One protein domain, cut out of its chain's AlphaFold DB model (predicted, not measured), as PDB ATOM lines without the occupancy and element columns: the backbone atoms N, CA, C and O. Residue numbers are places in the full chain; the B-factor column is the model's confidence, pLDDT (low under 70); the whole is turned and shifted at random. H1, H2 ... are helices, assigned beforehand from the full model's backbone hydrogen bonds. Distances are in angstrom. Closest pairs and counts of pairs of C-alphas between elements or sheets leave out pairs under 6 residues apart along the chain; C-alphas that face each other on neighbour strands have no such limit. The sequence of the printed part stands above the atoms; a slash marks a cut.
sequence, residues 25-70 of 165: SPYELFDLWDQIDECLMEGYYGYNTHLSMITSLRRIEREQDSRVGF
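This is residues 25 to 70 of the 165 residues of an uncharacterized protein of Bimuria novae-zelandiae CBS 107.79 (UniProt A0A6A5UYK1). What shape do these coordinates draw? They draw a long, open U of two helices: H1 runs out, a tight link turns the chain, and the longer H2 folds back near it, with no pair of their C-alphas within 8 A. What sticks out from the pair? Residues 58 to 70, of which 58 to 68 belong to H2, stand free, and so does the bend at residues 41 to 49, of which 47 to 49 belong to H2. What are its make-up and size? The printed part has 46 residues, with H1 then H2, no named strand, and the class is all helix. It is loose, with a radius of gyration of the C-alphas of 12.5 A, and spans 41 by 20 by 11 A.

How near do the helices come? H1, residues 26 to 41, and H2, residues 47 to 68, are near each other, with 9 pairs of C-alphas within 10 A. Their closest C-alphas are 8.1 A apart. What do their backbones show? In H1 and H2 every O i to N i+4 pair is within hydrogen-bond range.

Where does H1 run? It goes from C-alpha 26 at (5.720, -8.559, 223.904) to C-alpha 41 at (-9.203, -18.057, 208.527), 23.4 A. Where does H2 run? It goes from C-alpha 47 at (-15.294, -20.432, 218.003) to C-alpha 68 at (3.080, 0.601, 232.250), 31.4 A.

How large is the whole? The two C-alphas farthest apart, those of Gly 43 and Phe 70, are 40.6 A apart, and the outline is only just a rod. Is anything cut or long? The printed part has no cut, and the link from H1 to H2, 5 residues, is tight. Where is confidence low? The mean pLDDT of the printed part is 71.2; residue 27, residues 39 to 40, 43 to 50 and 67 to 70 are under 70.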
ATOM      1  N   SER A  25       7.612 -12.161 226.481       70.75
ATOM      2  CA  SER A  25       8.093 -10.977 225.779       70.75
ATOM      3  C   SER A  25       6.970 -10.440 224.882       70.75
ATOM      4  O   SER A  25       6.271 -11.242 224.263       70.75
ATOM      5  N   PRO A  26       6.780  -9.113 224.748       70.69
ATOM      6  CA  PRO A  26       5.720  -8.559 223.904       70.69
ATOM      7  C   PRO A  26       5.776  -9.067 222.455       70.69
ATOM      8  O   PRO A  26       4.735  -9.168 221.819       70.69
ATOM      9  N   TYR A  27       6.957  -9.449 221.957       68.56
ATOM     10  CA  TYR A  27       7.136 -10.022 220.618       68.56
ATOM     11  C   TYR A  27       6.539 -11.430 220.472       68.56
ATOM     12  O   TYR A  27       5.919 -11.720 219.458       68.56
ATOM     13  N   GLU A  28       6.637 -12.273 221.503       71.69
ATOM     14  CA  GLU A  28       6.037 -13.619 221.488       71.69
ATOM     15  C   GLU A  28       4.504 -13.553 221.481       71.69
ATOM     16  O   GLU A  28       3.831 -14.450 220.983       71.69
ATOM     17  N   LEU A  29       3.942 -12.467 222.021       73.06
ATOM     18  CA  LEU A  29       2.504 -12.229 222.040       73.06
ATOM     19  C   LEU A  29       1.972 -11.871 220.644       73.06
ATOM     20  O   LEU A  29       0.841 -12.234 220.328       73.06
ATOM     21  N   PHE A  30       2.783 -11.207 219.810       75.31
ATOM     22  CA  PHE A  30       2.447 -10.904 218.414       75.31
ATOM     23  C   PHE A  30       2.460 -12.156 217.530       75.31
ATOM     24  O   PHE A  30       1.491 -12.375 216.809       75.31
ATOM     25  N   ASP A  31       3.468 -13.023 217.656       77.44
ATOM     26  CA  ASP A  31       3.522 -14.285 216.895       77.44
ATOM     27  C   ASP A  31       2.318 -15.192 217.205       77.44
ATOM     28  O   ASP A  31       1.782 -15.885 216.339       77.44
ATOM     29  N   LEU A  32       1.851 -15.159 218.458       77.00
ATOM     30  CA  LEU A  32       0.676 -15.906 218.898       77.00
ATOM     31  C   LEU A  32      -0.616 -15.322 218.306       77.00
ATOM     32  O   LEU A  32      -1.529 -16.077 217.982       77.00
ATOM     33  N   TRP A  33      -0.695 -14.000 218.125       78.62
ATOM     34  CA  TRP A  33      -1.811 -13.353 217.427       78.62
ATOM     35  C   TRP A  33      -1.872 -13.748 215.953       78.62
ATOM     36  O   TRP A  33      -2.948 -14.125 215.491       78.62
ATOM     37  N   ASP A  34      -0.735 -13.756 215.261       78.25
ATOM     38  CA  ASP A  34      -0.671 -14.172 213.855       78.25
ATOM     39  C   ASP A  34      -1.098 -15.641 213.691       78.25
ATOM     40  O   ASP A  34      -1.891 -15.968 212.807       78.25
ATOM     41  N   GLN A  35      -0.691 -16.521 214.615       75.44
ATOM     42  CA  GLN A  35      -1.147 -17.918 214.640       75.44
ATOM     43  C   GLN A  35      -2.655 -18.063 214.882       75.44
ATOM     44  O   GLN A  35      -3.297 -18.961 214.332       75.44
ATOM     45  N   ILE A  36      -3.235 -17.206 215.728       75.06
ATOM     46  CA  ILE A  36      -4.673 -17.213 216.014       75.06
ATOM     47  C   ILE A  36      -5.466 -16.746 214.794       75.06
ATOM     48  O   ILE A  36      -6.506 -17.340 214.499       75.06
ATOM     49  N   ASP A  37      -4.984 -15.717 214.099       77.06
ATOM     50  CA  ASP A  37      -5.618 -15.191 212.894       77.06
ATOM     51  C   ASP A  37      -5.544 -16.199 211.739       77.06
ATOM     52  O   ASP A  37      -6.546 -16.418 211.054       77.06
ATOM     53  N   GLU A  38      -4.422 -16.906 211.584       78.94
ATOM     54  CA  GLU A  38      -4.290 -17.989 210.603       78.94
ATOM     55  C   GLU A  38      -5.263 -19.147 210.909       78.94
ATOM     56  O   GLU A  38      -5.997 -19.597 210.026       78.94
ATOM     57  N   CYS A  39      -5.401 -19.535 212.184       67.38
ATOM     58  CA  CYS A  39      -6.387 -20.538 212.609       67.38
ATOM     59  C   CYS A  39      -7.849 -20.077 212.437       67.38
ATOM     60  O   CYS A  39      -8.738 -20.902 212.208       67.38
ATOM     61  N   LEU A  40      -8.129 -18.773 212.560       68.38
ATOM     62  CA  LEU A  40      -9.468 -18.201 212.360       68.38
ATOM     63  C   LEU A  40      -9.891 -18.234 210.887       68.38
ATOM     64  O   LEU A  40     -11.075 -18.425 210.596       68.38
ATOM     65  N   MET A  41      -8.940 -18.074 209.967       72.56
ATOM     66  CA  MET A  41      -9.203 -18.057 208.527       72.56
ATOM     67  C   MET A  41      -9.524 -19.446 207.959       72.56
ATOM     68  O   MET A  41     -10.265 -19.543 206.980       72.56
ATOM     69  N   GLU A  42      -9.060 -20.524 208.596       72.88
ATOM     70  CA  GLU A  42      -9.319 -21.900 208.144       72.88
ATOM     71  C   GLU A  42     -10.718 -22.443 208.504       72.88
ATOM     72  O   GLU A  42     -11.051 -23.585 208.184       72.88
ATOM     73  N   GLY A  43     -11.588 -21.639 209.130       60.19
ATOM     74  CA  GLY A  43     -12.999 -21.998 209.338       60.19
ATOM     75  C   GLY A  43     -13.221 -23.201 210.266       60.19
ATOM     76  O   GLY A  43     -14.290 -23.817 210.244       60.19
ATOM     77  N   TYR A  44     -12.223 -23.550 211.082       62.69
ATOM     78  CA  TYR A  44     -12.255 -24.742 211.920       62.69
ATOM     79  C   TYR A  44     -13.103 -24.551 213.189       62.69
ATOM     80  O   TYR A  44     -13.093 -23.510 213.849       62.69
ATOM     81  N   TYR A  45     -13.855 -25.599 213.537       53.69
ATOM     82  CA  TYR A  45     -14.762 -25.710 214.684       53.69
ATOM     83  C   TYR A  45     -14.062 -25.419 216.028       53.69
ATOM     84  O   TYR A  45     -13.629 -26.325 216.736       53.69
ATOM     85  N   GLY A  46     -13.976 -24.144 216.410       59.72
ATOM     86  CA  GLY A  46     -13.334 -23.736 217.663       59.72
ATOM     87  C   GLY A  46     -13.808 -22.400 218.234       59.72
ATOM     88  O   GLY A  46     -13.205 -21.902 219.180       59.72
ATOM     89  N   TYR A  47     -14.883 -21.812 217.701       62.72
ATOM     90  CA  TYR A  47     -15.294 -20.432 218.003       62.72
ATOM     91  C   TYR A  47     -15.402 -20.125 219.510       62.72
ATOM     92  O   TYR A  47     -14.934 -19.088 219.975       62.72
ATOM     93  N   ASN A  48     -15.941 -21.055 220.309       66.06
ATOM     94  CA  ASN A  48     -16.062 -20.869 221.762       66.06
ATOM     95  C   ASN A  48     -14.708 -20.878 222.490       66.06
ATOM     96  O   ASN A  48     -14.495 -20.090 223.411       66.06
ATOM     97  N   THR A  49     -13.779 -21.735 222.070       69.19
ATOM     98  CA  THR A  49     -12.428 -21.803 222.636       69.19
ATOM     99  C   THR A  49     -11.636 -20.545 222.272       69.19
ATOM    100  O   THR A  49     -11.011 -19.941 223.144       69.19
ATOM    101  N   HIS A  50     -11.762 -20.073 221.028       67.88
ATOM    102  CA  HIS A  50     -11.122 -18.844 220.551       67.88
ATOM    103  C   HIS A  50     -11.626 -17.594 221.273       67.88
ATOM    104  O   HIS A  50     -10.817 -16.775 221.703       67.88
ATOM    105  N   LEU A  51     -12.939 -17.459 221.491       74.06
ATOM    106  CA  LEU A  51     -13.475 -16.325 222.248       74.06
ATOM    107  C   LEU A  51     -12.919 -16.278 223.676       74.06
ATOM    108  O   LEU A  51     -12.549 -15.202 224.147       74.06
ATOM    109  N   SER A  52     -12.797 -17.430 224.344       73.50
ATOM    110  CA  SER A  52     -12.206 -17.492 225.687       73.50
ATOM    111  C   SER A  52     -10.739 -17.033 225.695       73.50
ATOM    112  O   SER A  52     -10.326 -16.272 226.574       73.50
ATOM    113  N   MET A  53      -9.981 -17.389 224.657       75.44
ATOM    114  CA  MET A  53      -8.585 -16.993 224.492       75.44
ATOM    115  C   MET A  53      -8.452 -15.494 224.199       75.44
ATOM    116  O   MET A  53      -7.732 -14.800 224.912       75.44
ATOM    117  N   ILE A  54      -9.232 -14.957 223.255       79.12
ATOM    118  CA  ILE A  54      -9.253 -13.521 222.923       79.12
ATOM    119  C   ILE A  54      -9.645 -12.683 224.148       79.12
ATOM    120  O   ILE A  54      -9.042 -11.643 224.420       79.12
ATOM    121  N   THR A  55     -10.638 -13.126 224.929       78.19
ATOM    122  CA  THR A  55     -11.015 -12.417 226.164       78.19
ATOM    123  C   THR A  55      -9.916 -12.447 227.222       78.19
ATOM    124  O   THR A  55      -9.734 -11.451 227.925       78.19
ATOM    125  N   SER A  56      -9.158 -13.543 227.307       76.75
ATOM    126  CA  SER A  56      -8.018 -13.665 228.219       76.75
ATOM    127  C   SER A  56      -6.865 -12.756 227.786       76.75
ATOM    128  O   SER A  56      -6.339 -12.019 228.615       76.75
ATOM    129  N   LEU A  57      -6.549 -12.704 226.487       78.00
ATOM    130  CA  LEU A  57      -5.519 -11.820 225.926       78.00
ATOM    131  C   LEU A  57      -5.840 -10.337 226.157       78.00
ATOM    132  O   LEU A  57      -5.009  -9.608 226.690       78.00
ATOM    133  N   ARG A  58      -7.076  -9.896 225.885       79.62
ATOM    134  CA  ARG A  58      -7.497  -8.504 226.154       79.62
ATOM    135  C   ARG A  58      -7.467  -8.132 227.634       79.62
ATOM    136  O   ARG A  58      -7.310  -6.963 227.983       79.62
ATOM    137  N   ARG A  59      -7.684  -9.104 228.525       79.88
ATOM    138  CA  ARG A  59      -7.549  -8.877 229.966       79.88
ATOM    139  C   ARG A  59      -6.086  -8.640 230.334       79.88
ATOM    140  O   ARG A  59      -5.816  -7.704 231.079       79.88
ATOM    141  N   ILE A  60      -5.175  -9.443 229.787       77.44
ATOM    142  CA  ILE A  60      -3.730  -9.313 230.008       77.44
ATOM    143  C   ILE A  60      -3.223  -7.973 229.466       77.44
ATOM    144  O   ILE A  60      -2.496  -7.285 230.170       77.44
ATOM    145  N   GLU A  61      -3.663  -7.560 228.276       75.75
ATOM    146  CA  GLU A  61      -3.321  -6.261 227.679       75.75
ATOM    147  C   GLU A  61      -3.701  -5.097 228.609       75.75
ATOM    148  O   GLU A  61      -2.860  -4.271 228.951       75.75
ATOM    149  N   ARG A  62      -4.927  -5.098 229.154       75.19
ATOM    150  CA  ARG A  62      -5.345  -4.086 230.144       75.19
ATOM    151  C   ARG A  62      -4.538  -4.134 231.440       75.19
ATOM    152  O   ARG A  62      -4.339  -3.098 232.072       75.19
ATOM    153  N   GLU A  63      -4.128  -5.322 231.881       77.00
ATOM    154  CA  GLU A  63      -3.289  -5.476 233.071       77.00
ATOM    155  C   GLU A  63      -1.856  -4.971 232.819       77.00
ATOM    156  O   GLU A  63      -1.268  -4.371 233.719       77.00
ATOM    157  N   GLN A  64      -1.324  -5.133 231.604       73.19
ATOM    158  CA  GLN A  64      -0.033  -4.574 231.190       73.19
ATOM    159  C   GLN A  64      -0.096  -3.054 231.037       73.19
ATOM    160  O   GLN A  64       0.731  -2.364 231.625       73.19
ATOM    161  N   ASP A  65      -1.118  -2.506 230.377       72.94
ATOM    162  CA  ASP A  65      -1.314  -1.054 230.260       72.94
ATOM    163  C   ASP A  65      -1.419  -0.380 231.635       72.94
ATOM    164  O   ASP A  65      -0.837   0.678 231.885       72.94
ATOM    165  N   SER A  66      -2.110  -1.037 232.572       71.00
ATOM    166  CA  SER A  66      -2.201  -0.598 233.968       71.00
ATOM    167  C   SER A  66      -0.834  -0.588 234.671       71.00
ATOM    168  O   SER A  66      -0.549   0.307 235.468       71.00
ATOM    169  N   ARG A  67       0.046  -1.551 234.359       63.78
ATOM    170  CA  ARG A  67       1.407  -1.626 234.918       63.78
ATOM    171  C   ARG A  67       2.361  -0.619 234.279       63.78
ATOM    172  O   ARG A  67       3.156  -0.012 234.994       63.78
ATOM    173  N   VAL A  68       2.262  -0.391 232.970       60.44
ATOM    174  CA  VAL A  68       3.080   0.601 232.250       60.44
ATOM    175  C   VAL A  68       2.722   2.027 232.692       60.44
ATOM    176  O   VAL A  68       3.609   2.869 232.825       60.44
ATOM    177  N   GLY A  69       1.462   2.279 233.067       55.22
ATOM    178  CA  GLY A  69       1.038   3.536 233.694       55.22
ATOM    179  C   GLY A  69       1.699   3.852 235.046       55.22
ATOM    180  O   GLY A  69       1.646   4.999 235.485       55.22
ATOM    181  N   PHE A  70       2.350   2.879 235.698       49.09
ATOM    182  CA  PHE A  70       3.070   3.073 236.964       49.09
ATOM    183  C   PHE A  70       4.569   3.388 236.772       49.09
ATOM    184  O   PHE A  70       5.221   3.865 237.697       49.09
TER     185      PHE A  70